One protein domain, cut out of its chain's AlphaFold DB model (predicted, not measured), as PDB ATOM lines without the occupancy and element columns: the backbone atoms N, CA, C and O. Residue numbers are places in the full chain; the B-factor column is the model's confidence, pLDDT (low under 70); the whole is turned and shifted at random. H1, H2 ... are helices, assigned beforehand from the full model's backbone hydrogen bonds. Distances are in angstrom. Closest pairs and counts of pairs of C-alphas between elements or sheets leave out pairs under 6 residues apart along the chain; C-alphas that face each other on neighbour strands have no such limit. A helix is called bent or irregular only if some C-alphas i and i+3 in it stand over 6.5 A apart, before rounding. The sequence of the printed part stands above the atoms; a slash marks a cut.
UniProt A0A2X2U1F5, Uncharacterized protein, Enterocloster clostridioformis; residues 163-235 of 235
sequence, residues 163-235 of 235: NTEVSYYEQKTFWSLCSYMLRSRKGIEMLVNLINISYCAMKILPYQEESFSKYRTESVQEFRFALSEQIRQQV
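What this domain is: This is residues 163 to 235 of the 235 residues of an uncharacterized protein of Enterocloster clostridioformis (UniProt A0A2X2U1F5). One long helix, H2, has two helices set across the same side of it: the last part of H1 and the first part of H4 come over H2 next to each other, and from there the two run off to opposite sides of it. The short helix H3 turns the chain round at the far end of H2 and leads back to H4, whose residues 228 to 234 stick out together with Val 235. The printed part has 73 residues with four named helices, H1, H2, H3, H4 along the chain, and no named strand; its class is all helix. It is only just loose, close to compact, with a radius of gyration of the C-alphas of 13.6 A and spans of 40 by 33 by 18 A.

Where its parts are: H2, residues 185 to 208, is the longest helix at 34.1 A from first to last C-alpha, and its C-alpha 185 is at (173.864, 209.941, 119.165). It has a kink of 25 degrees near residue 202 and is irregular, but only just: C-alphas 203 and 206 are 6.8 A apart. H1, residues 163 to 174, measures 15.7 A and begins with C-alpha 163 at (157.307, 191.467, 130.205). H3, residues 210 to 215, is irregular, with C-alphas 211 and 214 7.7 A apart. H4, residues 220 to 234, measures 21.2 A and ends with C-alpha 234 at (177.618, 175.050, 110.593).

How they stand to each other: H2 is the hub, touching the three other helices, and the helix packing is mostly crossed, with no touching pair at a shallow tilt. H2 and H4 touch, about perpendicular at 84 degrees; their closest C-alphas, those of Met 202 and Val 220, are 6.2 A apart. H1 and H2 only just touch, with 3 pairs of C-alphas within 8 A, the closest being Gln 171 and Ile 195 at 7.3 A; they run opposite ways at a steep tilt of 65 degrees. H1 and H4 also only just touch, with 3 such pairs, the closest C-alphas being those of Phe 174 and Gln 221, 7.1 A apart. These two run the same way at a steep tilt of 49 degrees. H2 and H3 touch only at the corner, with the C-alphas of Pro 206 and Phe 212 closest at 4.6 A. H3 and H4 are close but not clearly touching, their closest C-alphas, Tyr 215 and Phe 223, being 6.1 A apart. H1 and H3 are apart. In H1 and H4 every O i to N i+4 pair is within hydrogen-bond range; in H2 18 of 20 are, and in H3 0 of 2, beside 2 of 3 O i to N i+3 pairs.

The domain as a whole: The two C-alphas farthest apart, those of Arg 183 and Glu 210, are 40.2 A apart. Residues 228 to 235, of which 228 to 234 belong to H4, stand free; the body without them spans 40 by 20 by 18 A. The printed part has no cut and ends at the chain's last residue, 235. The links H2 to H3 and H3 to H4 are tight, the link H1 to H2 is short with 10 residues, and no link is long. The mean pLDDT of the printed part is 88.5, and one residue, Val 235, is under 70.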
ATOM      1  N   ASN A 163     156.445 191.876 131.318       89.44
ATOM      2  CA  ASN A 163     157.307 191.467 130.205       89.44
ATOM      3  C   ASN A 163     158.214 192.606 129.721       89.44
ATOM      4  O   ASN A 163     159.333 192.350 129.284       89.44
ATOM      5  N   THR A 164     157.773 193.860 129.848       90.12
ATOM      6  CA  THR A 164     158.602 195.028 129.537       90.12
ATOM      7  C   THR A 164     159.792 195.150 130.494       90.12
ATOM      8  O   THR A 164     160.899 195.432 130.044       90.12
ATOM      9  N   GLU A 165     159.605 194.881 131.792       91.62
ATOM     10  CA  GLU A 165     160.702 194.887 132.778       91.62
ATOM     11  C   GLU A 165     161.707 193.773 132.487       91.62
ATOM     12  O   GLU A 165     162.914 194.011 132.479       91.62
ATOM     13  N   VAL A 166     161.201 192.570 132.194       89.62
ATOM     14  CA  VAL A 166     162.033 191.419 131.816       89.62
ATOM     15  C   VAL A 166     162.838 191.744 130.562       89.62
ATOM     16  O   VAL A 166     164.049 191.546 130.554       89.62
ATOM     17  N   SER A 167     162.199 192.315 129.538       89.00
ATOM     18  CA  SER A 167     162.872 192.707 128.300       89.00
ATOM     19  C   SER A 167     163.973 193.738 128.551       89.00
ATOM     20  O   SER A 167     165.105 193.541 128.110       89.00
ATOM     21  N   TYR A 168     163.698 194.793 129.325       89.38
ATOM     22  CA  TYR A 168     164.724 195.779 129.671       89.38
ATOM     23  C   TYR A 168     165.876 195.173 130.469       89.38
ATOM     24  O   TYR A 168     167.031 195.514 130.210       89.38
ATOM     25  N   TYR A 169     165.583 194.302 131.433       90.12
ATOM     26  CA  TYR A 169     166.610 193.618 132.208       90.12
ATOM     27  C   TYR A 169     167.485 192.743 131.309       90.12
ATOM     28  O   TYR A 169     168.705 192.899 131.307       90.12
ATOM     29  N   GLU A 170     166.879 191.875 130.498       89.38
ATOM     30  CA  GLU A 170     167.613 190.968 129.618       89.38
ATOM     31  C   GLU A 170     168.469 191.743 128.612       89.38
ATOM     32  O   GLU A 170     169.638 191.407 128.413       89.38
ATOM     33  N   GLN A 171     167.942 192.819 128.020       87.75
ATOM     34  CA  GLN A 171     168.705 193.631 127.074       87.75
ATOM     35  C   GLN A 171     169.900 194.342 127.728       87.75
ATOM     36  O   GLN A 171     170.998 194.373 127.166       87.75
ATOM     37  N   LYS A 172     169.717 194.901 128.930       86.12
ATOM     38  CA  LYS A 172     170.800 195.574 129.665       86.12
ATOM     39  C   LYS A 172     171.885 194.601 130.103       86.12
ATOM     40  O   LYS A 172     173.063 194.907 129.934       86.12
ATOM     41  N   THR A 173     171.485 193.448 130.630       85.38
ATOM     42  CA  THR A 173     172.397 192.477 131.244       85.38
ATOM     43  C   THR A 173     173.081 191.595 130.203       85.38
ATOM     44  O   THR A 173     174.291 191.402 130.267       85.38
ATOM     45  N   PHE A 174     172.342 191.089 129.211       82.38
ATOM     46  CA  PHE A 174     172.842 190.054 128.294       82.38
ATOM     47  C   PHE A 174     173.098 190.551 126.871       82.38
ATOM     48  O   PHE A 174     173.807 189.895 126.108       82.38
ATOM     49  N   TRP A 175     172.542 191.702 126.489       78.38
ATOM     50  CA  TRP A 175     172.683 192.262 125.138       78.38
ATOM     51  C   TRP A 175     173.514 193.542 125.106       78.38
ATOM     52  O   TRP A 175     173.489 194.278 124.122       78.38
ATOM     53  N   SER A 176     174.278 193.792 126.173       78.19
ATOM     54  CA  SER A 176     175.275 194.863 126.231       78.19
ATOM     55  C   SER A 176     174.699 196.258 125.948       78.19
ATOM     56  O   SER A 176     175.427 197.161 125.549       78.19
ATOM     57  N   LEU A 177     173.402 196.479 126.201       77.44
ATOM     58  CA  LEU A 177     172.765 197.783 125.974       77.44
ATOM     59  C   LEU A 177     173.452 198.904 126.781       77.44
ATOM     60  O   LEU A 177     173.483 200.053 126.348       77.44
ATOM     61  N   CYS A 178     174.037 198.569 127.936       76.69
ATOM     62  CA  CYS A 178     174.713 199.510 128.832       76.69
ATOM     63  C   CYS A 178     176.250 199.496 128.738       76.69
ATOM     64  O   CYS A 178     176.902 200.095 129.588       76.69
ATOM     65  N   SER A 179     176.863 198.838 127.747       78.31
ATOM     66  CA  SER A 179     178.334 198.741 127.667       78.31
ATOM     67  C   SER A 179     179.027 199.969 127.048       78.31
ATOM     68  O   SER A 179     180.227 199.922 126.797       78.31
ATOM     69  N   TYR A 180     178.304 201.075 126.812       70.31
ATOM     70  CA  TYR A 180     178.831 202.359 126.307       70.31
ATOM     71  C   TYR A 180     179.795 202.237 125.104       70.31
ATOM     72  O   TYR A 180     180.775 202.974 124.991       70.31
ATOM     73  N   MET A 181     179.509 201.321 124.173       79.94
ATOM     74  CA  MET A 181     180.386 201.035 123.023       79.94
ATOM     75  C   MET A 181     180.403 202.148 121.965       79.94
ATOM     76  O   MET A 181     181.346 202.247 121.183       79.94
ATOM     77  N   LEU A 182     179.366 202.988 121.923       85.31
ATOM     78  CA  LEU A 182     179.199 204.049 120.931       85.31
ATOM     79  C   LEU A 182     179.019 205.400 121.623       85.31
ATOM     80  O   LEU A 182     178.308 205.507 122.618       85.31
ATOM     81  N   ARG A 183     179.652 206.440 121.068       87.12
ATOM     82  CA  ARG A 183     179.620 207.810 121.616       87.12
ATOM     83  C   ARG A 183     178.789 208.789 120.789       87.12
ATOM     84  O   ARG A 183     178.441 209.856 121.282       87.12
ATOM     85  N   SER A 184     178.470 208.457 119.536       92.88
ATOM     86  CA  SER A 184     177.619 209.306 118.701       92.88
ATOM     87  C   SER A 184     176.146 209.020 118.976       92.88
ATOM     88  O   SER A 184     175.745 207.864 119.106       92.88
ATOM     89  N   ARG A 185     175.319 210.071 119.001       92.38
ATOM     90  CA  ARG A 185     173.864 209.941 119.165       92.38
ATOM     91  C   ARG A 185     173.264 208.950 118.161       92.38
ATOM     92  O   ARG A 185     172.551 208.039 118.559       92.38
ATOM     93  N   LYS A 186     173.609 209.099 116.877       94.31
ATOM     94  CA  LYS A 186     173.136 208.215 115.800       94.31
ATOM     95  C   LYS A 186     173.562 206.763 116.024       94.31
ATOM     96  O   LYS A 186     172.757 205.861 115.828       94.31
ATOM     97  N   GLY A 187     174.807 206.536 116.447       91.06
ATOM     98  CA  GLY A 187     175.301 205.194 116.748       91.06
ATOM     99  C   GLY A 187     174.529 204.549 117.896       91.06
ATOM    100  O   GLY A 187     174.089 203.411 117.769       91.06
ATOM    101  N   ILE A 188     174.302 205.295 118.981       89.06
ATOM    102  CA  ILE A 188     173.518 204.831 120.132       89.06
ATOM    103  C   ILE A 188     172.083 204.486 119.703       89.06
ATOM    104  O   ILE A 188     171.612 203.394 120.001       89.06
ATOM    105  N   GLU A 189     171.410 205.367 118.957       90.19
ATOM    106  CA  GLU A 189     170.052 205.120 118.448       90.19
ATOM    107  C   GLU A 189     169.991 203.857 117.565       90.19
ATOM    108  O   GLU A 189     169.110 203.015 117.749       90.19
ATOM    109  N   MET A 190     170.950 203.678 116.649       91.12
ATOM    110  CA  MET A 190     171.026 202.487 115.794       91.12
ATOM    111  C   MET A 190     171.261 201.202 116.595       91.12
ATOM    112  O   MET A 190     170.596 200.201 116.334       91.12
ATOM    113  N   LEU A 191     172.169 201.223 117.576       89.12
ATOM    114  CA  LEU A 191     172.463 200.060 118.415       89.12
ATOM    115  C   LEU A 191     171.244 199.646 119.245       89.12
ATOM    116  O   LEU A 191     170.904 198.466 119.278       89.12
ATOM    117  N   VAL A 192     170.554 200.610 119.862       88.94
ATOM    118  CA  VAL A 192     169.326 200.348 120.630       88.94
ATOM    119  C   VAL A 192     168.253 199.726 119.731       88.94
ATOM    120  O   VAL A 192     167.632 198.734 120.108       88.94
ATOM    121  N   ASN A 193     168.053 200.261 118.522       90.12
ATOM    122  CA  ASN A 193     167.084 199.710 117.574       90.12
ATOM    123  C   ASN A 193     167.454 198.289 117.126       90.12
ATOM    124  O   ASN A 193     166.585 197.418 117.098       90.12
ATOM    125  N   LEU A 194     168.730 198.033 116.830       91.06
ATOM    126  CA  LEU A 194     169.206 196.711 116.422       91.06
ATOM    127  C   LEU A 194     169.042 195.674 117.540       91.06
ATOM    128  O   LEU A 194     168.583 194.563 117.273       91.06
ATOM    129  N   ILE A 195     169.374 196.039 118.784       89.56
ATOM    130  CA  ILE A 195     169.186 195.170 119.952       89.56
ATOM    131  C   ILE A 195     167.702 194.850 120.129       89.56
ATOM    132  O   ILE A 195     167.361 193.683 120.289       89.56
ATOM    133  N   ASN A 196     166.820 195.850 120.037       89.69
ATOM    134  CA  ASN A 196     165.376 195.638 120.155       89.69
ATOM    135  C   ASN A 196     164.841 194.687 119.076       89.69
ATOM    136  O   ASN A 196     164.152 193.725 119.405       89.69
ATOM    137  N   ILE A 197     165.188 194.913 117.804       91.25
ATOM    138  CA  ILE A 197     164.760 194.047 116.694       91.25
ATOM    139  C   ILE A 197     165.282 192.620 116.892       91.25
ATOM    140  O   ILE A 197     164.514 191.666 116.780       91.25
ATOM    141  N   SER A 198     166.563 192.469 117.241       90.75
ATOM    142  CA  SER A 198     167.180 191.155 117.460       90.75
ATOM    143  C   SER A 198     166.555 190.421 118.646       90.75
ATOM    144  O   SER A 198     166.266 189.231 118.557       90.75
ATOM    145  N   TYR A 199     166.292 191.133 119.744       91.75
ATOM    146  CA  TYR A 199     165.618 190.593 120.919       91.75
ATOM    147  C   TYR A 199     164.199 190.114 120.580       91.75
ATOM    148  O   TYR A 199     163.819 188.997 120.935       91.75
ATOM    149  N   CYS A 200     163.427 190.926 119.848       90.50
ATOM    150  CA  CYS A 200     162.095 190.549 119.378       90.50
ATOM    151  C   CYS A 200     162.141 189.319 118.465       90.50
ATOM    152  O   CYS A 200     161.341 188.405 118.648       90.50
ATOM    153  N   ALA A 201     163.097 189.258 117.533       91.75
ATOM    154  CA  ALA A 201     163.279 188.098 116.666       91.75
ATOM    155  C   ALA A 201     163.544 186.823 117.481       91.75
ATOM    156  O   ALA A 201     162.892 185.812 117.249       91.75
ATOM    157  N   MET A 202     164.410 186.883 118.500       91.50
ATOM    158  CA  MET A 202     164.668 185.732 119.377       91.50
ATOM    159  C   MET A 202     163.440 185.296 120.187       91.50
ATOM    160  O   MET A 202     163.303 184.114 120.479       91.50
ATOM    161  N   LYS A 203     162.539 186.218 120.553       90.62
ATOM    162  CA  LYS A 203     161.273 185.866 121.220       90.62
ATOM    163  C   LYS A 203     160.272 185.199 120.278       90.62
ATOM    164  O   LYS A 203     159.525 184.335 120.719       90.62
ATOM    165  N   ILE A 204     160.234 185.614 119.013       92.56
ATOM    166  CA  ILE A 204     159.237 185.158 118.034       92.56
ATOM    167  C   ILE A 204     159.672 183.855 117.350       92.56
ATOM    168  O   ILE A 204     158.834 182.996 117.086       92.56
ATOM    169  N   LEU A 205     160.968 183.680 117.093       93.31
ATOM    170  CA  LEU A 205     161.501 182.570 116.302       93.31
ATOM    171  C   LEU A 205     161.096 181.168 116.823       93.31
ATOM    172  O   LEU A 205     160.664 180.364 116.000       93.31
ATOM    173  N   PRO A 206     161.092 180.872 118.144       94.00
ATOM    174  CA  PRO A 206     160.591 179.591 118.675       94.00
ATOM    175  C   PRO A 206     159.116 179.287 118.367       94.00
ATOM    176  O   PRO A 206     158.673 178.137 118.434       94.00
ATOM    177  N   TYR A 207     158.323 180.316 118.066       90.94
ATOM    178  CA  TYR A 207     156.914 180.180 117.700       90.94
ATOM    179  C   TYR A 207     156.717 180.017 116.190       90.94
ATOM    180  O   TYR A 207     155.710 179.444 115.786       90.94
ATOM    181  N   GLN A 208     157.664 180.489 115.375       92.88
ATOM    182  CA  GLN A 208     157.610 180.379 113.914       92.88
ATOM    183  C   GLN A 208     158.222 179.075 113.399       92.88
ATOM    184  O   GLN A 208     157.697 178.495 112.455       92.88
ATOM    185  N   GLU A 209     159.288 178.600 114.040       92.06
ATOM    186  CA  GLU A 209     160.045 177.429 113.600       92.06
ATOM    187  C   GLU A 209     159.844 176.252 114.556       92.06
ATOM    188  O   GLU A 209     160.158 176.320 115.749       92.06
ATOM    189  N   GLU A 210     159.341 175.136 114.030       91.19
ATOM    190  CA  GLU A 210     159.031 173.947 114.831       91.19
ATOM    191  C   GLU A 210     160.283 173.319 115.463       91.19
ATOM    192  O   GLU A 210     160.236 172.850 116.604       91.19
ATOM    193  N   SER A 211     161.428 173.413 114.781       91.50
ATOM    194  CA  SER A 211     162.738 172.968 115.279       91.50
ATOM    195  C   SER A 211     163.154 173.660 116.586       91.50
ATOM    196  O   SER A 211     163.899 173.089 117.387       91.50
ATOM    197  N   PHE A 212     162.633 174.863 116.837       92.81
ATOM    198  CA  PHE A 212     162.893 175.656 118.036       92.81
ATOM    199  C   PHE A 212     161.729 175.660 119.031       92.81
ATOM    200  O   PHE A 212     161.814 176.336 120.055       92.81
ATOM    201  N   SER A 213     160.675 174.874 118.797       92.31
ATOM    202  CA  SER A 213     159.465 174.848 119.633       92.31
ATOM    203  C   SER A 213     159.734 174.574 121.116       92.31
ATOM    204  O   SER A 213     159.058 175.143 121.975       92.31
ATOM    205  N   LYS A 214     160.770 173.787 121.434       93.25
ATOM    206  CA  LYS A 214     161.210 173.528 122.816       93.25
ATOM    207  C   LYS A 214     161.667 174.779 123.579       93.25
ATOM    208  O   LYS A 214     161.738 174.730 124.796       93.25
ATOM    209  N   TYR A 215     161.967 175.883 122.889       92.50
ATOM    210  CA  TYR A 215     162.422 177.140 123.493       92.50
ATOM    211  C   TYR A 215     161.306 178.176 123.698       92.50
ATOM    212  O   TYR A 215     161.590 179.301 124.102       92.50
ATOM    213  N   ARG A 216     160.033 177.844 123.430       89.56
ATOM    214  CA  ARG A 216     158.904 178.792 123.571       89.56
ATOM    215  C   ARG A 216     158.732 179.325 124.997       89.56
ATOM    216  O   ARG A 216     158.366 180.488 125.164       89.56
ATOM    217  N   THR A 217     159.030 178.489 125.990       85.12
ATOM    218  CA  THR A 217     158.928 178.799 127.425       85.12
ATOM    219  C   THR A 217     160.250 179.230 128.056       85.12
ATOM    220  O   THR A 217     160.260 179.667 129.206       85.12
ATOM    221  N   GLU A 218     161.352 179.124 127.315       88.19
ATOM    222  CA  GLU A 218     162.702 179.392 127.808       88.19
ATOM    223  C   GLU A 218     163.045 180.888 127.745       88.19
ATOM    224  O   GLU A 218     162.375 181.709 127.096       88.19
ATOM    225  N   SER A 219     164.115 181.278 128.439       86.25
ATOM    226  CA  SER A 219     164.605 182.655 128.379       86.25
ATOM    227  C   SER A 219     165.202 182.979 127.002       86.25
ATOM    228  O   SER A 219     165.706 182.116 126.278       86.25
ATOM    229  N   VAL A 220     165.215 184.268 126.636       88.00
ATOM    230  CA  VAL A 220     165.869 184.703 125.380       88.00
ATOM    231  C   VAL A 220     167.359 184.389 125.403       88.00
ATOM    232  O   VAL A 220     167.964 184.155 124.359       88.00
ATOM    233  N   GLN A 221     167.960 184.406 126.591       87.00
ATOM    234  CA  GLN A 221     169.369 184.109 126.775       87.00
ATOM    235  C   GLN A 221     169.685 182.648 126.442       87.00
ATOM    236  O   GLN A 221     170.622 182.398 125.685       87.00
ATOM    237  N   GLU A 222     168.908 181.704 126.976       89.81
ATOM    238  CA  GLU A 222     169.087 180.274 126.704       89.81
ATOM    239  C   GLU A 222     168.911 179.977 125.222       89.81
ATOM    240  O   GLU A 222     169.768 179.332 124.614       89.81
ATOM    241  N   PHE A 223     167.858 180.526 124.612       92.69
ATOM    242  CA  PHE A 223     167.636 180.337 123.187       92.69
ATOM    243  C   PHE A 223     168.763 180.943 122.342       92.69
ATOM    244  O   PHE A 223     169.282 180.291 121.437       92.69
ATOM    245  N   ARG A 224     169.218 182.158 122.678       90.19
ATOM    246  CA  ARG A 224     170.360 182.791 122.008       90.19
ATOM    247  C   ARG A 224     171.623 181.935 122.112       90.19
ATOM    248  O   ARG A 224     172.364 181.854 121.133       90.19
ATOM    249  N   PHE A 225     171.893 181.336 123.272       90.00
ATOM    250  CA  PHE A 225     173.054 180.468 123.458       90.00
ATOM    251  C   PHE A 225     172.958 179.227 122.565       90.00
ATOM    252  O   PHE A 225     173.873 178.985 121.777       90.00
ATOM    253  N   ALA A 226     171.822 178.528 122.601       91.94
ATOM    254  CA  ALA A 226     171.581 177.347 121.777       91.94
ATOM    255  C   ALA A 226     171.695 177.646 120.274       91.94
ATOM    256  O   ALA A 226     172.365 176.921 119.539       91.94
ATOM    257  N   LEU A 227     171.101 178.754 119.820       91.56
ATOM    258  CA  LEU A 227     171.198 179.188 118.428       91.56
ATOM    259  C   LEU A 227     172.650 179.510 118.042       91.56
ATOM    260  O   LEU A 227     173.109 179.134 116.968       91.56
ATOM    261  N   SER A 228     173.401 180.166 118.932       89.62
ATOM    262  CA  SER A 228     174.814 180.494 118.691       89.62
ATOM    263  C   SER A 228     175.696 179.246 118.594       89.62
ATOM    264  O   SER A 228     176.662 179.235 117.833       89.62
ATOM    265  N   GLU A 229     175.404 178.193 119.359       90.31
ATOM    266  CA  GLU A 229     176.095 176.905 119.233       90.31
ATOM    267  C   GLU A 229     175.805 176.225 117.899       90.31
ATOM    268  O   GLU A 229     176.743 175.788 117.240       90.31
ATOM    269  N   GLN A 230     174.547 176.207 117.459       89.25
ATOM    270  CA  GLN A 230     174.190 175.633 116.160       89.25
ATOM    271  C   GLN A 230     174.851 176.375 114.996       89.25
ATOM    272  O   GLN A 230     175.386 175.736 114.096       89.25
ATOM    273  N   ILE A 231     174.885 177.711 115.038       90.44
ATOM    274  CA  ILE A 231     175.587 178.512 114.023       90.44
ATOM    275  C   ILE A 231     177.075 178.142 113.991       90.44
ATOM    276  O   ILE A 231     177.630 177.940 112.917       90.44
ATOM    277  N   ARG A 232     177.720 177.994 115.156       90.19
ATOM    278  CA  ARG A 232     179.136 177.591 115.240       90.19
ATOM    279  C   ARG A 232     179.416 176.176 114.739       90.19
ATOM    280  O   ARG A 232     180.555 175.899 114.408       90.19
ATOM    281  N   GLN A 233     178.427 175.288 114.721       89.50
ATOM    282  CA  GLN A 233     178.575 173.938 114.169       89.50
ATOM    283  C   GLN A 233     178.425 173.902 112.640       89.50
ATOM    284  O   GLN A 233     178.813 172.917 112.020       89.50
ATOM    285  N   GLN A 234     177.832 174.940 112.041       82.69
ATOM    286  CA  GLN A 234     177.618 175.050 110.593       82.69
ATOM    287  C   GLN A 234     178.728 175.821 109.865       82.69
ATOM    288  O   GLN A 234     178.811 175.736 108.640       82.69
ATOM    289  N   VAL A 235     179.533 176.589 110.606       67.50
ATOM    290  CA  VAL A 235     180.709 177.330 110.114       67.50
ATOM    291  C   VAL A 235     181.961 176.499 110.344       67.50
ATOM    292  O   VAL A 235     182.782 176.427 109.404       67.50
TER     293      VAL A 235